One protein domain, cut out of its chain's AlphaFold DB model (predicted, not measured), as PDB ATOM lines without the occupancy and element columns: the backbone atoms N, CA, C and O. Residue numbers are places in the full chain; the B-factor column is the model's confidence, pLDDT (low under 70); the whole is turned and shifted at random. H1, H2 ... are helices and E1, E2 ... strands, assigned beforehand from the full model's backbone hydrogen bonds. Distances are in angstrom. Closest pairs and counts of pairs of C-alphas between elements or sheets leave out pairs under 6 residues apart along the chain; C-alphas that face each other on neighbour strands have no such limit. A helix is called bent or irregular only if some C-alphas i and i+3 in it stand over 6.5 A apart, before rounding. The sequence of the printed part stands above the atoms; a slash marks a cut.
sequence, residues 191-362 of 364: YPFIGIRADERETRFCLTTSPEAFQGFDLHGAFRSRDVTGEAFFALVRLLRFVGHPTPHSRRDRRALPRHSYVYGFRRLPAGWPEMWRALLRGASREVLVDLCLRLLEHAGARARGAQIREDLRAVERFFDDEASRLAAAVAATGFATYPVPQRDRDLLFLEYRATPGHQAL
ATOM      1  N   TYR A 191      56.834 -44.838 -81.168       90.38
ATOM      2  CA  TYR A 191      55.453 -44.500 -80.841       90.38
ATOM      3  C   TYR A 191      55.319 -42.993 -80.595       90.38
ATOM      4  O   TYR A 191      55.985 -42.465 -79.699       90.38
ATOM      5  N   PRO A 192      54.519 -42.268 -81.397       94.12
ATOM      6  CA  PRO A 192      54.399 -40.828 -81.248       94.12
ATOM      7  C   PRO A 192      53.611 -40.432 -79.998       94.12
ATOM      8  O   PRO A 192      52.686 -41.115 -79.559       94.12
ATOM      9  N   PHE A 193      53.939 -39.245 -79.510       96.50
ATOM     10  CA  PHE A 193      53.189 -38.481 -78.533       96.50
ATOM     11  C   PHE A 193      52.652 -37.214 -79.179       96.50
ATOM     12  O   PHE A 193      53.327 -36.591 -80.009       96.50
ATOM     13  N   ILE A 194      51.466 -36.804 -78.740       97.44
ATOM     14  CA  ILE A 194      50.946 -35.461 -78.978       97.44
ATOM     15  C   ILE A 194      50.980 -34.717 -77.650       97.44
ATOM     16  O   ILE A 194      50.518 -35.239 -76.641       97.44
ATOM     17  N   GLY A 195      51.537 -33.511 -77.650       96.44
ATOM     18  CA  GLY A 195      51.633 -32.676 -76.461       96.44
ATOM     19  C   GLY A 195      50.867 -31.378 -76.581       96.44
ATOM     20  O   GLY A 195      50.768 -30.813 -77.672       96.44
ATOM     21  N   ILE A 196      50.395 -30.876 -75.442       96.12
ATOM     22  CA  ILE A 196      49.756 -29.567 -75.324       96.12
ATOM     23  C   ILE A 196      50.468 -28.753 -74.252       96.12
ATOM     24  O   ILE A 196      50.715 -29.222 -73.145       96.12
ATOM     25  N   ARG A 197      50.778 -27.499 -74.571       94.88
ATOM     26  CA  ARG A 197      51.236 -26.504 -73.602       94.88
ATOM     27  C   ARG A 197      50.431 -25.233 -73.793       94.88
ATOM     28  O   ARG A 197      50.566 -24.577 -74.822       94.88
ATOM     29  N   ALA A 198      49.611 -24.895 -72.811       93.06
ATOM     30  CA  ALA A 198      48.860 -23.649 -72.795       93.06
ATOM     31  C   ALA A 198      49.494 -22.682 -71.795       93.06
ATOM     32  O   ALA A 198      49.759 -23.058 -70.656       93.06
ATOM     33  N   ASP A 199      49.750 -21.459 -72.247       89.12
ATOM     34  CA  ASP A 199      50.072 -20.312 -71.406       89.12
ATOM     35  C   ASP A 199      49.014 -19.210 -71.623       89.12
ATOM     36  O   ASP A 199      48.129 -19.347 -72.472       89.12
ATOM     37  N   GLU A 200      49.075 -18.120 -70.856       82.69
ATOM     38  CA  GLU A 200      48.104 -17.015 -70.946       82.69
ATOM     39  C   GLU A 200      48.065 -16.339 -72.328       82.69
ATOM     40  O   GLU A 200      47.107 -15.643 -72.664       82.69
ATOM     41  N   ARG A 201      49.117 -16.502 -73.140       85.50
ATOM     42  CA  ARG A 201      49.280 -15.803 -74.419       85.50
ATOM     43  C   ARG A 201      48.967 -16.707 -75.602       85.50
ATOM     44  O   ARG A 201      48.419 -16.236 -76.603       85.50
ATOM     45  N   GLU A 202      49.337 -17.980 -75.526       91.38
ATOM     46  CA  GLU A 202      49.164 -18.942 -76.602       91.38
ATOM     47  C   GLU A 202      49.057 -20.399 -76.149       91.38
ATOM     48  O   GLU A 202      49.585 -20.830 -75.126       91.38
ATOM     49  N   THR A 203      48.410 -21.201 -76.992       94.69
ATOM     50  CA  THR A 203      48.393 -22.658 -76.872       94.69
ATOM     51  C   THR A 203      49.285 -23.261 -77.944       94.69
ATOM     52  O   THR A 203      49.158 -22.958 -79.133       94.69
ATOM     53  N   ARG A 204      50.202 -24.131 -77.529       94.38
ATOM     54  CA  ARG A 204      51.117 -24.860 -78.401       94.38
ATOM     55  C   ARG A 204      50.771 -26.338 -78.411       94.38
ATOM     56  O   ARG A 204      50.543 -26.933 -77.364       94.38
ATOM     57  N   PHE A 205      50.823 -26.917 -79.599       96.12
ATOM     58  CA  PHE A 205      50.679 -28.343 -79.844       96.12
ATOM     59  C   PHE A 205      51.996 -28.887 -80.385       96.12
ATOM     60  O   PHE A 205      52.625 -28.245 -81.234       96.12
ATOM     61  N   CYS A 206      52.404 -30.070 -79.935       95.44
ATOM     62  CA  CYS A 206      53.567 -30.760 -80.480       95.44
ATOM     63  C   CYS A 206      53.261 -32.200 -80.884       95.44
ATOM     64  O   CYS A 206      52.383 -32.838 -80.315       95.44
ATOM     65  N   LEU A 207      54.020 -32.705 -81.852       95.75
ATOM     66  CA  LEU A 207      54.079 -34.112 -82.241       95.75
ATOM     67  C   LEU A 207      55.537 -34.548 -82.145       95.75
ATOM     68  O   LEU A 207      56.396 -33.905 -82.751       95.75
ATOM     69  N   THR A 208      55.830 -35.612 -81.401       94.38
ATOM     70  CA  THR A 208      57.206 -36.094 -81.218       94.38
ATOM     71  C   THR A 208      57.261 -37.590 -80.934       94.38
ATOM     72  O   THR A 208      56.289 -38.174 -80.476       94.38
ATOM     73  N   THR A 209      58.409 -38.212 -81.181       91.69
ATOM     74  CA  THR A 209      58.752 -39.559 -80.697       91.69
ATOM     75  C   THR A 209      59.807 -39.525 -79.584       91.69
ATOM     76  O   THR A 209      60.211 -40.580 -79.114       91.69
ATOM     77  N   SER A 210      60.259 -38.330 -79.191       91.25
ATOM     78  CA  SER A 210      61.313 -38.074 -78.198       91.25
ATOM     79  C   SER A 210      60.738 -37.236 -77.054       91.25
ATOM     80  O   SER A 210      60.969 -36.023 -77.014       91.25
ATOM     81  N   PRO A 211      59.919 -37.830 -76.166       91.25
ATOM     82  CA  PRO A 211      59.232 -37.103 -75.097       91.25
ATOM     83  C   PRO A 211      60.194 -36.317 -74.188       91.25
ATOM     84  O   PRO A 211      59.864 -35.219 -73.743       91.25
ATOM     85  N   GLU A 212      61.413 -36.817 -73.982       89.81
ATOM     86  CA  GLU A 212      62.465 -36.194 -73.175       89.81
ATOM     87  C   GLU A 212      62.882 -34.796 -73.659       89.81
ATOM     88  O   GLU A 212      63.286 -33.960 -72.854       89.81
ATOM     89  N   ALA A 213      62.744 -34.508 -74.956       88.25
ATOM     90  CA  ALA A 213      63.087 -33.210 -75.535       88.25
ATOM     91  C   ALA A 213      61.964 -32.163 -75.406       88.25
ATOM     92  O   ALA A 213      62.168 -30.997 -75.743       88.25
ATOM     93  N   PHE A 214      60.776 -32.563 -74.941       90.44
ATOM     94  CA  PHE A 214      59.574 -31.725 -74.874       90.44
ATOM     95  C   PHE A 214      59.112 -31.492 -73.432       90.44
ATOM     96  O   PHE A 214      57.915 -31.464 -73.142       90.44
ATOM     97  N   GLN A 215      60.070 -31.280 -72.525       83.88
ATOM     98  CA  GLN A 215      59.783 -30.920 -71.138       83.88
ATOM     99  C   GLN A 215      58.875 -29.675 -71.072       83.88
ATOM    100  O   GLN A 215      59.083 -28.680 -71.773       83.88
ATOM    101  N   GLY A 216      57.830 -29.751 -70.245       88.19
ATOM    102  CA  GLY A 216      56.829 -28.694 -70.078       88.19
ATOM    103  C   GLY A 216      55.633 -28.757 -71.037       88.19
ATOM    104  O   GLY A 216      54.757 -27.898 -70.948       88.19
ATOM    105  N   PHE A 217      55.569 -29.734 -71.945       93.75
ATOM    106  CA  PHE A 217      54.312 -30.114 -72.596       93.75
ATOM    107  C   PHE A 217      53.606 -31.193 -71.770       93.75
ATOM    108  O   PHE A 217      54.251 -32.114 -71.275       93.75
ATOM    109  N   ASP A 218      52.282 -31.098 -71.658       94.69
ATOM    110  CA  ASP A 218      51.445 -32.210 -71.209       94.69
ATOM    111  C   ASP A 218      51.356 -33.205 -72.369       94.69
ATOM    112  O   ASP A 218      50.684 -32.949 -73.372       94.69
ATOM    113  N   LEU A 219      52.174 -34.256 -72.302       96.19
ATOM    114  CA  LEU A 219      52.311 -35.258 -73.352       96.19
ATOM    115  C   LEU A 219      51.264 -36.358 -73.174       96.19
ATOM    116  O   LEU A 219      51.052 -36.868 -72.078       96.19
ATOM    117  N   HIS A 220      50.675 -36.776 -74.290       95.75
ATOM    118  CA  HIS A 220      49.681 -37.836 -74.372       95.75
ATOM    119  C   HIS A 220      50.122 -38.892 -75.387       95.75
ATOM    120  O   HIS A 220      50.677 -38.564 -76.439       95.75
ATOM    121  N   GLY A 221      49.888 -40.161 -75.056       92.25
ATOM    122  CA  GLY A 221      50.396 -41.326 -75.783       92.25
ATOM    123  C   GLY A 221      50.987 -42.348 -74.806       92.25
ATOM    124  O   GLY A 221      50.707 -42.291 -73.609       92.25
ATOM    125  N   ALA A 222      51.822 -43.288 -75.237       94.31
ATOM    126  CA  ALA A 222      52.378 -43.500 -76.575       94.31
ATOM    127  C   ALA A 222      51.358 -44.093 -77.581       94.31
ATOM    128  O   ALA A 222      50.846 -45.194 -77.367       94.31
ATOM    129  N   PHE A 223      51.059 -43.392 -78.682       93.75
ATOM    130  CA  PHE A 223      50.108 -43.878 -79.698       93.75
ATOM    131  C   PHE A 223      50.761 -44.911 -80.627       93.75
ATOM    132  O   PHE A 223      51.960 -44.852 -80.890       93.75
ATOM    133  N   ARG A 224      49.990 -45.875 -81.139       89.38
ATOM    134  CA  ARG A 224      50.508 -47.009 -81.920       89.38
ATOM    135  C   ARG A 224      50.926 -46.582 -83.322       89.38
ATOM    136  O   ARG A 224      52.040 -46.885 -83.750       89.38
ATOM    137  N   SER A 225      50.029 -45.943 -84.071       88.88
ATOM    138  CA  SER A 225      50.254 -45.622 -85.478       88.88
ATOM    139  C   SER A 225      50.808 -44.216 -85.661       88.88
ATOM    140  O   SER A 225      50.135 -43.211 -85.413       88.88
ATOM    141  N   ARG A 226      52.031 -44.138 -86.193       88.31
ATOM    142  CA  ARG A 226      52.646 -42.871 -86.605       88.31
ATOM    143  C   ARG A 226      51.875 -42.177 -87.723       88.31
ATOM    144  O   ARG A 226      51.804 -40.951 -87.727       88.31
ATOM    145  N   ASP A 227      51.296 -42.947 -88.636       87.62
ATOM    146  CA  ASP A 227      50.576 -42.400 -89.783       87.62
ATOM    147  C   ASP A 227      49.245 -41.786 -89.351       87.62
ATOM    148  O   ASP A 227      48.990 -40.630 -89.671       87.62
ATOM    149  N   VAL A 228      48.442 -42.511 -88.560       93.06
ATOM    150  CA  VAL A 228      47.142 -42.015 -88.064       93.06
ATOM    151  C   VAL A 228      47.350 -40.802 -87.159       93.06
ATOM    152  O   VAL A 228      46.726 -39.764 -87.361       93.06
ATOM    153  N   THR A 229      48.291 -40.897 -86.214       95.44
ATOM    154  CA  THR A 229      48.616 -39.795 -85.296       95.44
ATOM    155  C   THR A 229      49.144 -38.575 -86.052       95.44
ATOM    156  O   THR A 229      48.743 -37.446 -85.778       95.44
ATOM    157  N   GLY A 230      50.033 -38.781 -87.029       95.31
ATOM    158  CA  GLY A 230      50.587 -37.704 -87.846       95.31
ATOM    159  C   GLY A 230      49.540 -37.040 -88.739       95.31
ATOM    160  O   GLY A 230      49.461 -35.811 -88.773       95.31
ATOM    161  N   GLU A 231      48.720 -37.829 -89.436       96.81
ATOM    162  CA  GLU A 231      47.621 -37.339 -90.275       96.81
ATOM    163  C   GLU A 231      46.654 -36.479 -89.453       96.81
ATOM    164  O   GLU A 231      46.397 -35.331 -89.824       96.81
ATOM    165  N   ALA A 232      46.204 -36.992 -88.303       97.75
ATOM    166  CA  ALA A 232      45.321 -36.283 -87.387       97.75
ATOM    167  C   ALA A 232      45.959 -35.004 -86.833       97.75
ATOM    168  O   ALA A 232      45.324 -33.952 -86.834       97.75
ATOM    169  N   PHE A 233      47.229 -35.046 -86.424       97.81
ATOM    170  CA  PHE A 233      47.934 -33.865 -85.924       97.81
ATOM    171  C   PHE A 233      48.022 -32.758 -86.983       97.81
ATOM    172  O   PHE A 233      47.726 -31.595 -86.708       97.81
ATOM    173  N   PHE A 234      48.401 -33.092 -88.220       97.25
ATOM    174  CA  PHE A 234      48.484 -32.089 -89.281       97.25
ATOM    175  C   PHE A 234      47.108 -31.614 -89.755       97.25
ATOM    176  O   PHE A 234      46.987 -30.450 -90.143       97.25
ATOM    177  N   ALA A 235      46.084 -32.471 -89.716       97.62
ATOM    178  CA  ALA A 235      44.693 -32.083 -89.936       97.62
ATOM    179  C   ALA A 235      44.227 -31.080 -88.875       97.62
ATOM    180  O   ALA A 235      43.775 -29.990 -89.221       97.62
ATOM    181  N   LEU A 236      44.462 -31.374 -87.595       96.81
ATOM    182  CA  LEU A 236      44.194 -30.462 -86.486       96.81
ATOM    183  C   LEU A 236      44.877 -29.107 -86.700       96.81
ATOM    184  O   LEU A 236      44.225 -28.068 -86.654       96.81
ATOM    185  N   VAL A 237      46.177 -29.098 -87.015       96.00
ATOM    186  CA  VAL A 237      46.916 -27.856 -87.291       96.00
ATOM    187  C   VAL A 237      46.289 -27.070 -88.445       96.00
ATOM    188  O   VAL A 237      46.255 -25.843 -88.378       96.00
ATOM    189  N   ARG A 238      45.783 -27.721 -89.503       95.69
ATOM    190  CA  ARG A 238      45.076 -27.032 -90.598       95.69
ATOM    191  C   ARG A 238      43.749 -26.433 -90.137       95.69
ATOM    192  O   ARG A 238      43.491 -25.275 -90.459       95.69
ATOM    193  N   LEU A 239      42.955 -27.175 -89.366       96.06
ATOM    194  CA  LEU A 239      41.668 -26.723 -88.830       96.06
ATOM    195  C   LEU A 239      41.843 -25.522 -87.886       96.06
ATOM    196  O   LEU A 239      41.166 -24.506 -88.037       96.06
ATOM    197  N   LEU A 240      42.826 -25.581 -86.984       95.12
ATOM    198  CA  LEU A 240      43.111 -24.511 -86.023       95.12
ATOM    199  C   LEU A 240      43.513 -23.185 -86.686       95.12
ATOM    200  O   LEU A 240      43.325 -22.132 -86.086       95.12
ATOM    201  N   ARG A 241      44.014 -23.190 -87.930       94.50
ATOM    202  CA  ARG A 241      44.347 -21.951 -88.667       94.50
ATOM    203  C   ARG A 241      43.129 -21.120 -89.058       94.50
ATOM    204  O   ARG A 241      43.312 -19.968 -89.439       94.50
ATOM    205  N   PHE A 242      41.929 -21.699 -89.039       93.69
ATOM    206  CA  PHE A 242      40.698 -20.951 -89.286       93.69
ATOM    207  C   PHE A 242      40.193 -20.257 -88.023       93.69
ATOM    208  O   PHE A 242      39.669 -19.156 -88.127       93.69
ATOM    209  N   VAL A 243      40.381 -20.884 -86.859       92.75
ATOM    210  CA  VAL A 243      39.800 -20.431 -85.585       92.75
ATOM    211  C   VAL A 243      40.789 -19.621 -84.740       92.75
ATOM    212  O   VAL A 243      40.390 -18.739 -83.990       92.75
ATOM    213  N   GLY A 244      42.088 -19.894 -84.862       90.94
ATOM    214  CA  GLY A 244      43.149 -19.225 -84.114       90.94
ATOM    215  C   GLY A 244      44.163 -18.528 -85.010       90.94
ATOM    216  O   GLY A 244      44.320 -18.847 -86.189       90.94
ATOM    217  N   HIS A 245      44.922 -17.602 -84.425       91.94
ATOM    218  CA  HIS A 245      46.027 -16.940 -85.115       91.94
ATOM    219  C   HIS A 245      47.318 -17.747 -84.952       91.94
ATOM    220  O   HIS A 245      47.818 -17.843 -83.830       91.94
ATOM    221  N   PRO A 246      47.910 -18.282 -86.034       92.25
ATOM    222  CA  PRO A 246      49.150 -19.041 -85.934       92.25
ATOM    223  C   PRO A 246      50.300 -18.160 -85.442       92.25
ATOM    224  O   PRO A 246      50.548 -17.081 -85.990       92.25
ATOM    225  N   THR A 247      51.044 -18.637 -84.450       88.88
ATOM    226  CA  THR A 247      52.269 -17.984 -83.992       88.88
ATOM    227  C   THR A 247      53.420 -18.329 -84.943       88.88
ATOM    228  O   THR A 247      53.725 -19.514 -85.138       88.88
ATOM    229  N   PRO A 248      54.087 -17.325 -85.548       80.25
ATOM    230  CA  PRO A 248      55.262 -17.558 -86.378       80.25
ATOM    231  C   PRO A 248      56.356 -18.256 -85.571       80.25
ATOM    232  O   PRO A 248      56.661 -17.850 -84.456       80.25
ATOM    233  N   HIS A 249      56.957 -19.294 -86.144       72.62
ATOM    234  CA  HIS A 249      58.129 -19.952 -85.569       72.62
ATOM    235  C   HIS A 249      59.380 -19.476 -86.296       72.62
ATOM    236  O   HIS A 249      59.389 -19.416 -87.534       72.62
ATOM    237  N   SER A 250      60.447 -19.170 -85.556       67.00
ATOM    238  CA  SER A 250      61.708 -18.819 -86.194       67.00
ATOM    239  C   SER A 250      62.318 -20.058 -86.865       67.00
ATOM    240  O   SER A 250      62.112 -21.207 -86.455       67.00
ATOM    241  N   ARG A 251      63.104 -19.849 -87.928       61.25
ATOM    242  CA  ARG A 251      63.851 -20.951 -88.566       61.25
ATOM    243  C   ARG A 251      64.838 -21.616 -87.598       61.25
ATOM    244  O   ARG A 251      65.167 -22.782 -87.800       61.25
ATOM    245  N   ARG A 252      65.301 -20.884 -86.577       58.78
ATOM    246  CA  ARG A 252      66.210 -21.378 -85.537       58.78
ATOM    247  C   ARG A 252      65.496 -22.375 -84.625       58.78
ATOM    248  O   ARG A 252      66.019 -23.467 -84.437       58.78
ATOM    249  N   ASP A 253      64.271 -22.061 -84.205       70.94
ATOM    250  CA  ASP A 253      63.449 -22.942 -83.359       70.94
ATOM    251  C   ASP A 253      63.190 -24.281 -84.051       70.94
ATOM    252  O   ASP A 253      63.340 -25.338 -83.453       70.94
ATOM    253  N   ARG A 254      62.905 -24.256 -85.360       66.25
ATOM    254  CA  ARG A 254      62.705 -25.479 -86.155       66.25
ATOM    255  C   ARG A 254      63.943 -26.367 -86.268       66.25
ATOM    256  O   ARG A 254      63.790 -27.576 -86.382       66.25
ATOM    257  N   ARG A 255      65.147 -25.788 -86.296       68.62
ATOM    258  CA  ARG A 255      66.404 -26.555 -86.383       68.62
ATOM    259  C   ARG A 255      66.820 -27.156 -85.043       68.62
ATOM    260  O   ARG A 255      67.574 -28.120 -85.049       68.62
ATOM    261  N   ALA A 256      66.341 -26.593 -83.937       79.88
ATOM    262  CA  ALA A 256      66.605 -27.097 -82.594       79.88
ATOM    263  C   ALA A 256      65.735 -28.315 -82.226       79.88
ATOM    264  O   ALA A 256      66.053 -29.020 -81.274       79.88
ATOM    265  N   LEU A 257      64.649 -28.573 -82.965       83.81
ATOM    266  CA  LEU A 257      63.762 -29.700 -82.683       83.81
ATOM    267  C   LEU A 257      64.408 -31.040 -83.074       83.81
ATOM    268  O   LEU A 257      65.060 -31.128 -84.122       83.81
ATOM    269  N   PRO A 258      64.157 -32.112 -82.299       85.25
ATOM    270  CA  PRO A 258      64.534 -33.459 -82.695       85.25
ATOM    271  C   PRO A 258      63.951 -33.833 -84.059       85.25
ATOM    272  O   PRO A 258      62.907 -33.324 -84.491       85.25
ATOM    273  N   ARG A 259      64.610 -34.771 -84.746       82.06
ATOM    274  CA  ARG A 259      64.133 -35.263 -86.044       82.06
ATOM    275  C   ARG A 259      62.691 -35.748 -85.934       82.06
ATOM    276  O   ARG A 259      62.313 -36.396 -84.967       82.06
ATOM    277  N   HIS A 260      61.905 -35.440 -86.963       82.19
ATOM    278  CA  HIS A 260      60.493 -35.817 -87.052       82.19
ATOM    279  C   HIS A 260      59.605 -35.303 -85.911       82.19
ATOM    280  O   HIS A 260      58.524 -35.849 -85.701       82.19
ATOM    281  N   SER A 261      60.034 -34.246 -85.219       90.69
ATOM    282  CA  SER A 261      59.215 -33.553 -84.234       90.69
ATOM    283  C   SER A 261      58.719 -32.211 -84.768       90.69
ATOM    284  O   SER A 261      59.399 -31.540 -85.549       90.69
ATOM    285  N   TYR A 262      57.519 -31.820 -84.352       91.94
ATOM    286  CA  TYR A 262      56.825 -30.638 -84.852       91.94
ATOM    287  C   TYR A 262      56.196 -29.868 -83.696       91.94
ATOM    288  O   TYR A 262      55.660 -30.479 -82.779       91.94
ATOM    289  N   VAL A 263      56.224 -28.536 -83.768       93.31
ATOM    290  CA  VAL A 263      55.552 -27.636 -82.820       93.31
ATOM    291  C   VAL A 263      54.790 -26.577 -83.599       93.31
ATOM    292  O   VAL A 263      55.319 -26.010 -84.559       93.31
ATOM    293  N   TYR A 264      53.552 -26.324 -83.183       93.44
ATOM    294  CA  TYR A 264      52.701 -25.272 -83.723       93.44
ATOM    295  C   TYR A 264      52.022 -24.522 -82.580       93.44
ATOM    296  O   TYR A 264      51.429 -25.134 -81.700       93.44
ATOM    297  N   GLY A 265      52.114 -23.194 -82.604       93.12
ATOM    298  CA  GLY A 265      51.492 -22.305 -81.625       93.12
ATOM    299  C   GLY A 265      50.327 -21.546 -82.236       93.12
ATOM    300  O   GLY A 265      50.384 -21.170 -83.410       93.12
ATOM    301  N   PHE A 266      49.292 -21.309 -81.439       94.56
ATOM    302  CA  PHE A 266      48.111 -20.551 -81.820       94.56
ATOM    303  C   PHE A 266      47.714 -19.595 -80.696       94.56
ATOM    304  O   PHE A 266      47.621 -19.980 -79.530       94.56
ATOM    305  N   ARG A 267      47.448 -18.343 -81.065       93.44
ATOM    306  CA  ARG A 267      46.882 -17.309 -80.193       93.44
ATOM    307  C   ARG A 267      45.381 -17.190 -80.411       93.44
ATOM    308  O   ARG A 267      44.888 -17.503 -81.497       93.44
ATOM    309  N   ARG A 268      44.691 -16.631 -79.413       91.19
ATOM    310  CA  ARG A 268      43.234 -16.401 -79.420       91.19
ATOM    311  C   ARG A 268      42.412 -17.682 -79.590       91.19
ATOM    312  O   ARG A 268      41.335 -17.645 -80.172       91.19
ATOM    313  N   LEU A 269      42.925 -18.810 -79.098       92.50
ATOM    314  CA  LEU A 269      42.080 -19.985 -78.928       92.50
ATOM    315  C   LEU A 269      41.147 -19.772 -77.723       92.50
ATOM    316  O   LEU A 269      41.525 -19.060 -76.790       92.50
ATOM    317  N   PRO A 270      39.942 -20.363 -77.732       91.62
ATOM    318  CA  PRO A 270      39.026 -20.307 -76.598       91.62
ATOM    319  C   PRO A 270      39.674 -20.791 -75.295       91.62
ATOM    320  O   PRO A 270      40.385 -21.793 -75.285       91.62
ATOM    321  N   ALA A 271      39.393 -20.110 -74.181       87.62
ATOM    322  CA  ALA A 271      40.048 -20.371 -72.895       87.62
ATOM    323  C   ALA A 271      39.815 -21.794 -72.348       87.62
ATOM    324  O   ALA A 271      40.692 -22.335 -71.685       87.62
ATOM    325  N   GLY A 272      38.671 -22.421 -72.653       91.25
ATOM    326  CA  GLY A 272      38.362 -23.795 -72.230       91.25
ATOM    327  C   GLY A 272      39.004 -24.891 -73.089       91.25
ATOM    328  O   GLY A 272      39.033 -26.054 -72.693       91.25
ATOM    329  N   TRP A 273      39.549 -24.550 -74.261       94.12
ATOM    330  CA  TRP A 273      40.071 -25.547 -75.198       94.12
ATOM    331  C   TRP A 273      41.253 -26.368 -74.697       94.12
ATOM    332  O   TRP A 273      41.274 -27.551 -75.027       94.12
ATOM    333  N   PRO A 274      42.228 -25.834 -73.937       94.06
ATOM    334  CA  PRO A 274      43.323 -26.650 -73.423       94.06
ATOM    335  C   PRO A 274      42.829 -27.912 -72.709       94.06
ATOM    336  O   PRO A 274      43.300 -29.002 -73.024       94.06
ATOM    337  N   GLU A 275      41.816 -27.794 -71.843       94.88
ATOM    338  CA  GLU A 275      41.260 -28.952 -71.133       94.88
ATOM    339  C   GLU A 275      40.459 -29.880 -72.039       94.88
ATOM    340  O   GLU A 275      40.619 -31.098 -71.969       94.88
ATOM    341  N   MET A 276      39.658 -29.335 -72.955       96.31
ATOM    342  CA  MET A 276      38.893 -30.170 -73.886       96.31
ATOM    343  C   MET A 276      39.816 -30.939 -74.852       96.31
ATOM    344  O   MET A 276      39.553 -32.095 -75.182       96.31
ATOM    345  N   TRP A 277      40.934 -30.339 -75.275       96.12
ATOM    346  CA  TRP A 277      41.946 -31.021 -76.082       96.12
ATOM    347  C   TRP A 277      42.685 -32.096 -75.285       96.12
ATOM    348  O   TRP A 277      42.905 -33.185 -75.817       96.12
ATOM    349  N   ARG A 278      43.025 -31.843 -74.013       95.94
ATOM    350  CA  ARG A 278      43.573 -32.884 -73.126       95.94
ATOM    351  C   ARG A 278      42.596 -34.046 -72.974       95.94
ATOM    352  O   ARG A 278      43.019 -35.195 -73.058       95.94
ATOM    353  N   ALA A 279      41.303 -33.771 -72.810       96.69
ATOM    354  CA  ALA A 279      40.271 -34.803 -72.740       96.69
ATOM    355  C   ALA A 279      40.193 -35.627 -74.037       96.69
ATOM    356  O   ALA A 279      40.111 -36.853 -73.973       96.69
ATOM    357  N   LEU A 280      40.300 -34.985 -75.205       97.44
ATOM    358  CA  LEU A 280      40.361 -35.678 -76.493       97.44
ATOM    359  C   LEU A 280      41.598 -36.575 -76.611       97.44
ATOM    360  O   LEU A 280      41.476 -37.745 -76.970       97.44
ATOM    361  N   LEU A 281      42.784 -36.064 -76.274       96.62
ATOM    362  CA  LEU A 281      44.031 -36.833 -76.349       96.62
ATOM    363  C   LEU A 281      44.102 -37.967 -75.314       96.62
ATOM    364  O   LEU A 281      44.752 -38.982 -75.562       96.62
ATOM    365  N   ARG A 282      43.411 -37.819 -74.178       95.50
ATOM    366  CA  ARG A 282      43.206 -38.875 -73.173       95.50
ATOM    367  C   ARG A 282      42.101 -39.862 -73.554       95.50
ATOM    368  O   ARG A 282      41.841 -40.765 -72.771       95.50
ATOM    369  N   GLY A 283      41.444 -39.701 -74.705       95.12
ATOM    370  CA  GLY A 283      40.364 -40.588 -75.142       95.12
ATOM    371  C   GLY A 283      39.065 -40.452 -74.338       95.12
ATOM    372  O   GLY A 283      38.219 -41.334 -74.420       95.12
ATOM    373  N   ALA A 284      38.905 -39.376 -73.561       95.06
ATOM    374  CA  ALA A 284      37.797 -39.195 -72.624       95.06
ATOM    375  C   ALA A 284      36.577 -38.491 -73.242       95.06
ATOM    376  O   ALA A 284      35.446 -38.850 -72.929       95.06
ATOM    377  N   SER A 285      36.776 -37.496 -74.113       96.06
ATOM    378  CA  SER A 285      35.667 -36.737 -74.718       96.06
ATOM    379  C   SER A 285      36.009 -36.202 -76.110       96.06
ATOM    380  O   SER A 285      37.164 -35.902 -76.409       96.06
ATOM    381  N   ARG A 286      34.985 -36.058 -76.965       95.56
ATOM    382  CA  ARG A 286      35.070 -35.431 -78.300       95.56
ATOM    383  C   ARG A 286      34.474 -34.027 -78.353       95.56
ATOM    384  O   ARG A 286      34.397 -33.455 -79.436       95.56
ATOM    385  N   GLU A 287      34.053 -33.460 -77.226       95.62
ATOM    386  CA  GLU A 287      33.361 -32.162 -77.188       95.62
ATOM    387  C   GLU A 287      34.123 -31.049 -77.912       95.62
ATOM    388  O   GLU A 287      33.519 -30.206 -78.574       95.62
ATOM    389  N   VAL A 288      35.457 -31.081 -77.872       96.31
ATOM    390  CA  VAL A 288      36.283 -30.092 -78.575       96.31
ATOM    391  C   VAL A 288      36.087 -30.123 -80.092       96.31
ATOM    392  O   VAL A 288      36.181 -29.084 -80.738       96.31
ATOM    393  N   LEU A 289      35.772 -31.287 -80.674       95.75
ATOM    394  CA  LEU A 289      35.478 -31.414 -82.103       95.75
ATOM    395  C   LEU A 289      34.122 -30.810 -82.450       95.75
ATOM    396  O   LEU A 289      33.980 -30.239 -83.528       95.75
ATOM    397  N   VAL A 290      33.149 -30.897 -81.541       95.31
ATOM    398  CA  VAL A 290      31.837 -30.265 -81.713       95.31
ATOM    399  C   VAL A 290      31.992 -28.746 -81.704       95.31
ATOM    400  O   VAL A 290      31.564 -28.088 -82.652       95.31
ATOM    401  N   ASP A 291      32.680 -28.191 -80.701       95.75
ATOM    402  CA  ASP A 291      32.920 -26.742 -80.621       95.75
ATOM    403  C   ASP A 291      33.773 -26.236 -81.799       95.75
ATOM    404  O   ASP A 291      33.472 -25.204 -82.405       95.75
ATOM    405  N   LEU A 292      34.794 -27.002 -82.202       95.69
ATOM    406  CA  LEU A 292      35.585 -26.707 -83.396       95.69
ATOM    407  C   LEU A 292      34.712 -26.677 -84.658       95.69
ATOM    408  O   LEU A 292      34.827 -25.740 -85.447       95.69
ATOM    409  N   CYS A 293      33.833 -27.663 -84.855       95.12
ATOM    410  CA  CYS A 293      32.913 -27.699 -85.993       95.12
ATOM    411  C   CYS A 293      32.007 -26.465 -86.037       95.12
ATOM    412  O   CYS A 293      31.893 -25.841 -87.093       95.12
ATOM    413  N   LEU A 294      31.400 -26.093 -84.906       94.31
ATOM    414  CA  LEU A 294      30.512 -24.930 -84.819       94.31
ATOM    415  C   LEU A 294      31.236 -23.644 -85.233       94.31
ATOM    416  O   LEU A 294      30.756 -22.922 -86.105       94.31
ATOM    417  N   ARG A 295      32.448 -23.416 -84.723       95.00
ATOM    418  CA  ARG A 295      33.258 -22.243 -85.098       95.00
ATOM    419  C   ARG A 295      33.682 -22.260 -86.563       95.00
ATOM    420  O   ARG A 295      33.694 -21.228 -87.225       95.00
ATOM    421  N   LEU A 296      34.018 -23.427 -87.112       94.44
ATOM    422  CA  LEU A 296      34.366 -23.547 -88.532       94.44
ATOM    423  C   LEU A 296      33.187 -23.183 -89.448       94.44
ATOM    424  O   LEU A 296      33.418 -22.645 -90.532       94.44
ATOM    425  N   LEU A 297      31.941 -23.427 -89.030       92.69
ATOM    426  CA  LEU A 297      30.750 -23.041 -89.795       92.69
ATOM    427  C   LEU A 297      30.555 -21.518 -89.870       92.69
ATOM    428  O   LEU A 297      30.013 -21.026 -90.862       92.69
ATOM    429  N   GLU A 298      31.045 -20.766 -88.885       92.62
ATOM    430  CA  GLU A 298      30.987 -19.298 -88.866       92.62
ATOM    431  C   GLU A 298      31.985 -18.658 -89.850       92.62
ATOM    432  O   GLU A 298      31.788 -17.537 -90.327       92.62
ATOM    433  N   HIS A 299      33.040 -19.379 -90.244       92.56
ATOM    434  CA  HIS A 299      34.073 -18.863 -91.140       92.56
ATOM    435  C   HIS A 299      33.764 -19.135 -92.623       92.56
ATOM    436  O   HIS A 299      33.821 -20.264 -93.111       92.56
ATOM    437  N   ALA A 300      33.555 -18.075 -93.413       90.12
ATOM    438  CA  ALA A 300      33.288 -18.189 -94.854       90.12
ATOM    439  C   ALA A 300      34.373 -18.972 -95.627       90.12
ATOM    440  O   ALA A 300      34.055 -19.824 -96.458       90.12
ATOM    441  N   GLY A 301      35.653 -18.743 -95.311       89.88
ATOM    442  CA  GLY A 301      36.769 -19.459 -95.938       89.88
ATOM    443  C   GLY A 301      36.837 -20.946 -95.573       89.88
ATOM    444  O   GLY A 301      37.357 -21.741 -96.357       89.88
ATOM    445  N   ALA A 302      36.305 -21.326 -94.409       90.12
ATOM    446  CA  ALA A 302      36.163 -22.719 -94.015       90.12
ATOM    447  C   ALA A 302      35.014 -23.378 -94.795       90.12
ATOM    448  O   ALA A 302      35.220 -24.411 -95.432       90.12
ATOM    449  N   ARG A 303      33.848 -22.721 -94.874       91.56
ATOM    450  CA  ARG A 303      32.700 -23.198 -95.672       91.56
ATOM    451  C   ARG A 303      33.057 -23.445 -97.141       91.56
ATOM    452  O   ARG A 303      32.712 -24.491 -97.686       91.56
ATOM    453  N   ALA A 304      33.834 -22.548 -97.751       93.19
ATOM    454  CA  ALA A 304      34.317 -22.708 -99.126       93.19
ATOM    455  C   ALA A 304      35.211 -23.951 -99.331       93.19
ATOM    456  O   ALA A 304      35.336 -24.450-100.446       93.19
ATOM    457  N   ARG A 305      35.828 -24.475 -98.264       94.56
ATOM    458  CA  ARG A 305      36.719 -25.650 -98.274       94.56
ATOM    459  C   ARG A 305      36.088 -26.862 -97.586       94.56
ATOM    460  O   ARG A 305      36.804 -27.724 -97.076       94.56
ATOM    461  N   GLY A 306      34.758 -26.954 -97.583       92.50
ATOM    462  CA  GLY A 306      34.018 -27.952 -96.806       92.50
ATOM    463  C   GLY A 306      34.455 -29.404 -97.035       92.50
ATOM    464  O   GLY A 306      34.465 -30.184 -96.088       92.50
ATOM    465  N   ALA A 307      34.867 -29.779 -98.253       93.94
ATOM    466  CA  ALA A 307      35.381 -31.125 -98.527       93.94
ATOM    467  C   ALA A 307      36.666 -31.440 -97.738       93.94
ATOM    468  O   ALA A 307      36.712 -32.457 -97.048       93.94
ATOM    469  N   GLN A 308      37.654 -30.538 -97.770       94.62
ATOM    470  CA  GLN A 308      38.908 -30.696 -97.027       94.62
ATOM    471  C   GLN A 308      38.669 -30.681 -95.517       94.62
ATOM    472  O   GLN A 308      39.260 -31.473 -94.795       94.62
ATOM    473  N   ILE A 309      37.782 -29.807 -95.030       95.19
ATOM    474  CA  ILE A 309      37.476 -29.725 -93.595       95.19
ATOM    475  C   ILE A 309      36.842 -31.015 -93.087       95.19
ATOM    476  O   ILE A 309      37.224 -31.496 -92.027       95.19
ATOM    477  N   ARG A 310      35.908 -31.605 -93.842       95.81
ATOM    478  CA  ARG A 310      35.316 -32.897 -93.472       95.81
ATOM    479  C   ARG A 310      36.357 -34.009 -93.429       95.81
ATOM    480  O   ARG A 310      36.284 -34.861 -92.552       95.81
ATOM    481  N   GLU A 311      37.299 -34.026 -94.366       96.81
ATOM    482  CA  GLU A 311      38.394 -34.997 -94.352       96.81
ATOM    483  C   GLU A 311      39.317 -34.793 -93.145       96.81
ATOM    484  O   GLU A 311      39.627 -35.754 -92.444       96.81
ATOM    485  N   ASP A 312      39.679 -33.544 -92.856       97.19
ATOM    486  CA  ASP A 312      40.524 -33.192 -91.719       97.19
ATOM    487  C   ASP A 312      39.850 -33.552 -90.380       97.19
ATOM    488  O   ASP A 312      40.487 -34.151 -89.516       97.19
ATOM    489  N   LEU A 313      38.555 -33.262 -90.216       96.75
ATOM    490  CA  LEU A 313      37.784 -33.653 -89.027       96.75
ATOM    491  C   LEU A 313      37.717 -35.175 -88.878       96.75
ATOM    492  O   LEU A 313      38.024 -35.691 -87.806       96.75
ATOM    493  N   ARG A 314      37.422 -35.902 -89.965       97.00
ATOM    494  CA  ARG A 314      37.419 -37.373 -89.964       97.00
ATOM    495  C   ARG A 314      38.776 -37.950 -89.585       97.00
ATOM    496  O   ARG A 314      38.823 -38.977 -88.922       97.00
ATOM    497  N   ALA A 315      39.881 -37.332 -89.997       97.25
ATOM    498  CA  ALA A 315      41.208 -37.786 -89.595       97.25
ATOM    499  C   ALA A 315      41.404 -37.682 -88.072       97.25
ATOM    500  O   ALA A 315      41.925 -38.615 -87.463       97.25
ATOM    501  N   VAL A 316      40.940 -36.590 -87.452       97.62
ATOM    502  CA  VAL A 316      41.003 -36.412 -85.991       97.62
ATOM    503  C   VAL A 316      40.043 -37.360 -85.261       97.62
ATOM    504  O   VAL A 316      40.426 -37.943 -84.249       97.62
ATOM    505  N   GLU A 317      38.838 -37.582 -85.791       96.50
ATOM    506  CA  GLU A 317      37.887 -38.570 -85.257       96.50
ATOM    507  C   GLU A 317      38.456 -39.991 -85.307       96.50
ATOM    508  O   GLU A 317      38.470 -40.674 -84.287       96.50
ATOM    509  N   ARG A 318      39.016 -40.408 -86.451       96.38
ATOM    510  CA  ARG A 318      39.680 -41.715 -86.589       96.38
ATOM    511  C   ARG A 318      40.807 -41.885 -85.580       96.38
ATOM    512  O   ARG A 318      40.940 -42.949 -84.997       96.38
ATOM    513  N   PHE A 319      41.609 -40.848 -85.348       97.56
ATOM    514  CA  PHE A 319      42.638 -40.895 -84.311       97.56
ATOM    515  C   PHE A 319      42.045 -41.093 -82.910       97.56
ATOM    516  O   PHE A 319      42.569 -41.891 -82.134       97.56
ATOM    517  N   PHE A 320      40.944 -40.416 -82.579       96.69
ATOM    518  CA  PHE A 320      40.277 -40.636 -81.299       96.69
ATOM    519  C   PHE A 320      39.796 -42.088 -81.159       96.69
ATOM    520  O   PHE A 320      40.040 -42.723 -80.133       96.69
ATOM    521  N   ASP A 321      39.152 -42.624 -82.195       93.69
ATOM    522  CA  ASP A 321      38.598 -43.982 -82.226       93.69
ATOM    523  C   ASP A 321      39.665 -45.084 -82.203       93.69
ATOM    524  O   ASP A 321      39.554 -46.067 -81.468       93.69
ATOM    525  N   ASP A 322      40.718 -44.931 -82.999       91.50
ATOM    526  CA  ASP A 322      41.700 -45.993 -83.208       91.50
ATOM    527  C   ASP A 322      42.885 -45.926 -82.242       91.50
ATOM    528  O   ASP A 322      43.500 -46.958 -81.970       91.50
ATOM    529  N   GLU A 323      43.200 -44.746 -81.704       94.19
ATOM    530  CA  GLU A 323      44.389 -44.529 -80.876       94.19
ATOM    531  C   GLU A 323      44.026 -44.077 -79.457       94.19
ATOM    532  O   GLU A 323      44.284 -44.808 -78.497       94.19
ATOM    533  N   ALA A 324      43.418 -42.897 -79.300       95.12
ATOM    534  CA  ALA A 324      43.254 -42.275 -77.981       95.12
ATOM    535  C   ALA A 324      42.286 -43.046 -77.069       95.12
ATOM    536  O   ALA A 324      42.638 -43.380 -75.938       95.12
ATOM    537  N   SER A 325      41.090 -43.376 -77.562       94.81
ATOM    538  CA  SER A 325      40.076 -44.115 -76.795       94.81
ATOM    539  C   SER A 325      40.519 -45.543 -76.474       94.81
ATOM    540  O   SER A 325      40.306 -46.021 -75.361       94.81
ATOM    541  N   ARG A 326      41.215 -46.216 -77.402       93.12
ATOM    542  CA  ARG A 326      41.755 -47.563 -77.162       93.12
ATOM    543  C   ARG A 326      42.848 -47.566 -76.106       93.12
ATOM    544  O   ARG A 326      42.877 -48.471 -75.277       93.12
ATOM    545  N   LEU A 327      43.739 -46.573 -76.130       93.81
ATOM    546  CA  LEU A 327      44.756 -46.416 -75.094       93.81
ATOM    547  C   LEU A 327      44.106 -46.143 -73.733       93.81
ATOM    548  O   LEU A 327      44.489 -46.766 -72.748       93.81
ATOM    549  N   ALA A 328      43.095 -45.273 -73.688       93.25
ATOM    550  CA  ALA A 328      42.344 -44.977 -72.472       93.25
ATOM    551  C   ALA A 328      41.663 -46.224 -71.891       93.25
ATOM    552  O   ALA A 328      41.795 -46.499 -70.702       93.25
ATOM    553  N   ALA A 329      40.999 -47.014 -72.742       91.81
ATOM    554  CA  ALA A 329      40.364 -48.267 -72.348       91.81
ATOM    555  C   ALA A 329      41.383 -49.275 -71.798       91.81
ATOM    556  O   ALA A 329      41.134 -49.890 -70.764       91.81
ATOM    557  N   ALA A 330      42.549 -49.403 -72.443       91.31
ATOM    558  CA  ALA A 330      43.614 -50.287 -71.979       91.31
ATOM    559  C   ALA A 330      44.165 -49.861 -70.609       91.31
ATOM    560  O   ALA A 330      44.299 -50.697 -69.719       91.31
ATOM    561  N   VAL A 331      44.432 -48.565 -70.412       92.88
ATOM    562  CA  VAL A 331      44.891 -48.016 -69.123       92.88
ATOM    563  C   VAL A 331      43.843 -48.231 -68.029       92.88
ATOM    564  O   VAL A 331      44.185 -48.689 -66.943       92.88
ATOM    565  N   ALA A 332      42.569 -47.951 -68.317       90.88
ATOM    566  CA  ALA A 332      41.485 -48.095 -67.349       90.88
ATOM    567  C   ALA A 332      41.254 -49.559 -66.941       90.88
ATOM    568  O   ALA A 332      41.094 -49.846 -65.759       90.88
ATOM    569  N   ALA A 333      41.265 -50.487 -67.902       89.75
ATOM    570  CA  ALA A 333      41.013 -51.904 -67.646       89.75
ATOM    571  C   ALA A 333      42.154 -52.603 -66.890       89.75
ATOM    572  O   ALA A 333      41.902 -53.529 -66.126       89.75
ATOM    573  N   THR A 334      43.398 -52.168 -67.101       88.81
ATOM    574  CA  THR A 334      44.585 -52.734 -66.432       88.81
ATOM    575  C   THR A 334      44.949 -52.003 -65.138       88.81
ATOM    576  O   THR A 334      45.771 -52.493 -64.371       88.81
ATOM    577  N   GLY A 335      44.359 -50.830 -64.878       88.62
ATOM    578  CA  GLY A 335      44.729 -49.986 -63.741       88.62
ATOM    579  C   GLY A 335      46.149 -49.418 -63.850       88.62
ATOM    580  O   GLY A 335      46.793 -49.169 -62.831       88.62
ATOM    581  N   PHE A 336      46.665 -49.235 -65.070       89.62
ATOM    582  CA  PHE A 336      48.045 -48.807 -65.292       89.62
ATOM    583  C   PHE A 336      48.308 -47.416 -64.693       89.62
ATOM    584  O   PHE A 336      47.713 -46.420 -65.100       89.62
ATOM    585  N   ALA A 337      49.224 -47.343 -63.725       86.12
ATOM    586  CA  ALA A 337      49.369 -46.172 -62.858       86.12
ATOM    587  C   ALA A 337      50.102 -44.974 -63.494       86.12
ATOM    588  O   ALA A 337      49.910 -43.838 -63.068       86.12
ATOM    589  N   THR A 338      50.970 -45.204 -64.486       89.12
ATOM    590  CA  THR A 338      51.832 -44.144 -65.041       89.12
ATOM    591  C   THR A 338      51.224 -43.528 -66.299       89.12
ATOM    592  O   THR A 338      50.948 -44.235 -67.268       89.12
ATOM    593  N   TYR A 339      51.075 -42.201 -66.316       88.06
ATOM    594  CA  TYR A 339      50.645 -41.450 -67.495       88.06
ATOM    595  C   TYR A 339      51.545 -40.225 -67.745       88.06
ATOM    596  O   TYR A 339      51.827 -39.499 -66.789       88.06
ATOM    597  N   PRO A 340      51.948 -39.939 -68.998       90.88
ATOM    598  CA  PRO A 340      51.694 -40.723 -70.214       90.88
ATOM    599  C   PRO A 340      52.332 -42.115 -70.172       90.88
ATOM    600  O   PRO A 340      53.295 -42.343 -69.442       90.88
ATOM    601  N   VAL A 341      51.782 -43.051 -70.950       91.81
ATOM    602  CA  VAL A 341      52.270 -44.435 -70.980       91.81
ATOM    603  C   VAL A 341      53.669 -44.448 -71.605       91.81
ATOM    604  O   VAL A 341      53.813 -44.016 -72.758       91.81
ATOM    605  N   PRO A 342      54.704 -44.941 -70.899       91.50
ATOM    606  CA  PRO A 342      56.043 -45.029 -71.460       91.50
ATOM    607  C   PRO A 342      56.057 -45.910 -72.713       91.50
ATOM    608  O   PRO A 342      55.445 -46.976 -72.758       91.50
ATOM    609  N   GLN A 343      56.815 -45.498 -73.729       89.88
ATOM    610  CA  GLN A 343      56.882 -46.193 -75.022       89.88
ATOM    611  C   GLN A 343      57.227 -47.684 -74.904       89.88
ATOM    612  O   GLN A 343      56.682 -48.504 -75.636       89.88
ATOM    613  N   ARG A 344      58.131 -48.027 -73.979       86.69
ATOM    614  CA  ARG A 344      58.568 -49.406 -73.714       86.69
ATOM    615  C   ARG A 344      57.475 -50.288 -73.098       86.69
ATOM    616  O   ARG A 344      57.473 -51.488 -73.341       86.69
ATOM    617  N   ASP A 345      56.548 -49.686 -72.358       88.94
ATOM    618  CA  ASP A 345      55.540 -50.401 -71.569       88.94
ATOM    619  C   ASP A 345      54.205 -50.495 -72.327       88.94
ATOM    620  O   ASP A 345      53.359 -51.330 -72.014       88.94
ATOM    621  N   ARG A 346      54.034 -49.692 -73.389       90.12
ATOM    622  CA  ARG A 346      52.827 -49.664 -74.224       90.12
ATOM    623  C   ARG A 346      52.433 -51.041 -74.745       90.12
ATOM    624  O   ARG A 346      51.254 -51.379 -74.737       90.12
ATOM    625  N   ASP A 347      53.375 -51.820 -75.265       86.69
ATOM    626  CA  ASP A 347      53.015 -53.104 -75.873       86.69
ATOM    627  C   ASP A 347      52.589 -54.135 -74.823       86.69
ATOM    628  O   ASP A 347      51.643 -54.885 -75.065       86.69
ATOM    629  N   LEU A 348      53.220 -54.114 -73.645       85.81
ATOM    630  CA  LEU A 348      52.844 -54.952 -72.505       85.81
ATOM    631  C   LEU A 348      51.449 -54.589 -71.988       85.81
ATOM    632  O   LEU A 348      50.610 -55.474 -71.852       85.81
ATOM    633  N   LEU A 349      51.163 -53.293 -71.840       90.00
ATOM    634  CA  LEU A 349      49.839 -52.784 -71.474       90.00
ATOM    635  C   LEU A 349      48.733 -53.363 -72.374       90.00
ATOM    636  O   LEU A 349      47.694 -53.816 -71.900       90.00
ATOM    637  N   PHE A 350      48.948 -53.369 -73.693       88.12
ATOM    638  CA  PHE A 350      47.957 -53.901 -74.632       88.12
ATOM    639  C   PHE A 350      47.882 -55.435 -74.647       88.12
ATOM    640  O   PHE A 350      46.853 -55.973 -75.061       88.12
ATOM    641  N   LEU A 351      48.929 -56.148 -74.222       85.88
ATOM    642  CA  LEU A 351      48.845 -57.592 -74.005       85.88
ATOM    643  C   LEU A 351      47.993 -57.922 -72.784       85.88
ATOM    644  O   LEU A 351      47.085 -58.744 -72.895       85.88
ATOM    645  N   GLU A 352      48.245 -57.256 -71.661       86.31
ATOM    646  CA  GLU A 352      47.460 -57.416 -70.434       86.31
ATOM    647  C   GLU A 352      45.994 -57.069 -70.684       86.31
ATOM    648  O   GLU A 352      45.105 -57.858 -70.368       86.31
ATOM    649  N   TYR A 353      45.738 -55.959 -71.384       87.69
ATOM    650  CA  TYR A 353      44.385 -55.557 -71.754       87.69
ATOM    651  C   TYR A 353      43.627 -56.645 -72.536       87.69
ATOM    652  O   TYR A 353      42.446 -56.887 -72.283       87.69
ATOM    653  N   ARG A 354      44.301 -57.354 -73.448       83.88
ATOM    654  CA  ARG A 354      43.707 -58.474 -74.202       83.88
ATOM    655  C   ARG A 354      43.501 -59.728 -73.355       83.88
ATOM    656  O   ARG A 354      42.627 -60.531 -73.677       83.88
ATOM    657  N   ALA A 355      44.307 -59.912 -72.313       79.38
ATOM    658  CA  ALA A 355      44.168 -61.016 -71.372       79.38
ATOM    659  C   ALA A 355      43.000 -60.807 -70.389       79.38
ATOM    660  O   ALA A 355      42.494 -61.782 -69.843       79.38
ATOM    661  N   THR A 356      42.535 -59.566 -70.198       78.00
ATOM    662  CA  THR A 356      41.418 -59.252 -69.297       78.00
ATOM    663  C   THR A 356      40.121 -59.984 -69.707       78.00
ATOM    664  O   THR A 356      39.727 -59.914 -70.879       78.00
ATOM    665  N   PRO A 357      39.393 -60.631 -68.770       59.59
ATOM    666  CA  PRO A 357      38.236 -61.489 -69.072       59.59
ATOM    667  C   PRO A 357      37.118 -60.831 -69.902       59.59
ATOM    668  O   PRO A 357      36.475 -61.495 -70.712       59.59
ATOM    669  N   GLY A 358      36.917 -59.515 -69.767       56.59
ATOM    670  CA  GLY A 358      35.902 -58.768 -70.523       56.59
ATOM    671  C   GLY A 358      36.166 -58.659 -72.033       56.59
ATOM    672  O   GLY A 358      35.231 -58.439 -72.797       56.59
ATOM    673  N   HIS A 359      37.412 -58.841 -72.488       52.66
ATOM    674  CA  HIS A 359      37.762 -58.802 -73.915       52.66
ATOM    675  C   HIS A 359      37.694 -60.189 -74.582       52.66
ATOM    676  O   HIS A 359      37.361 -60.307 -75.763       52.66
ATOM    677  N   GLN A 360      37.956 -61.259 -73.824       45.59
ATOM    678  CA  GLN A 360      37.924 -62.637 -74.332       45.59
ATOM    679  C   GLN A 360      36.496 -63.120 -74.649       45.59
ATOM    680  O   GLN A 360      36.298 -63.858 -75.614       45.59
ATOM    681  N   ALA A 361      35.487 -62.633 -73.917       38.94
ATOM    682  CA  ALA A 361      34.075 -62.958 -74.156       38.94
ATOM    683  C   ALA A 361      33.503 -62.364 -75.461       38.94
ATOM    684  O   ALA A 361      32.531 -62.887 -75.995       38.94
ATOM    685  N   LEU A 362      34.109 -61.301 -76.003       36.50
ATOM    686  CA  LEU A 362      33.696 -60.674 -77.270       36.50
ATOM    687  C   LEU A 362      34.399 -61.276 -78.501       36.50
ATOM    688  O   LEU A 362      34.109 -60.882 -79.628       36.50
TER     689      LEU A 362
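Overview. This is residues 191 to 362 of the 364 residues of the protein "GIY-YIG domain-containing protein" of Candidatus Rokubacteria bacterium (UniProt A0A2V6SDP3). One twisted sheet of five strands has helices H1 and H3 over one face, sheet and helices making two layers, and no named helix on the other face, while H4 and the arm H6a lie farther out, over H1 and H3 on their side away from the sheet, with H6a packed on H1 and H4 touching both H1 and H3. H6 bends but runs nearly straight, and its arm H6b leads to H7 and H8 at one end of the longest axis. The 172 printed residues hold eight named helices and five named strands, in the order E1 E2 E3 H1 E4 H2 E5 H3 H4 H5 H6 H7 H8. The sheet runs E3 E1 E2 E5 E4, antiparallel throughout, and the class is mixed, helices and strands. The whole is compact, with a radius of gyration of the C-alphas of 16.7 A and spans of 50 by 36 by 27 A.

Arrangement. E1, residues 193 to 198, and E2, residues 203 to 208, form a hairpin, with N 195 and O 206 within hydrogen-bond range at 2.9 A. E3, residues 218 to 220, is an edge strand antiparallel to E1, with N 196 and O 218 at 2.9 A. After H1, residues 226 to 243, comes the other edge strand, E4, residues 245 to 247. H2, residues 251 to 256, is not on the sheet and touches no helix. E5, residues 262 to 267, is antiparallel to E2, N 205 and O 264 at 2.8 A, and to E4, N 247 and O 265 at 2.8 A. H1 is on the sheet at a height of 9.6 A, along the strands, at 21 degrees to E5 on the local plane. H3, residues 273 to 281, is on the same face at a height of 9.1 A. H4, residues 287 to 298, touches H3 with residues 287 to 288 alone, the closest C-alphas being those of Met 276 and Val 288, 5.4 A apart. H5, residues 300 to 303, and H4 only just touch, with 3 pairs of C-alphas within 8 A, and only at the corner; the closest C-alphas are those of Leu 296 and Ala 302, 5.8 A apart. H6, residues 306 to 334, was assigned as one helix by its hydrogen bonds but is bent, with C-alphas 322 and 325 6.9 A apart; its arms are H6a, residues 306 to 322, and H6b, residues 325 to 334. H6a touches H1 at a steep tilt of 45 degrees, opposite ways, closest at the C-alphas of Ala 232 and Val 316, 4.5 A. H7, residues 346 to 355, touches H6b, closest at the C-alphas of Ala 330 and Tyr 353, 5.3 A. H8, residues 357 to 360, is close to H7 but not clearly touching: the closest C-alphas, those of Arg 354 and Gln 360, are 7.1 A apart. Every O i to N i+4 pair is within hydrogen-bond range in H2, H3, H6a, H6b and H7, against 11 of 14 in H1 and 7 of 8 in H4; H5 and H8 are too short for such a pair.

Along the chain. E1 begins at C-alpha 193, (53.189, -38.481, -78.533), and H8 ends at C-alpha 360, (37.924, -62.637, -74.332). From first to last C-alpha, H1 is 25.9 A long, H6a 23.9 A, H4 17.5 A and E5 17.3 A.

Size, cuts and confidence. The C-alphas farthest apart, those of Arg 252 and Ala 361, are 53.8 A apart. The printed part has no cut, and the link from H6 to H7, 11 residues, is long. The pLDDT is under 70 at residues 250 to 252, 254 to 255 and 357 to 362.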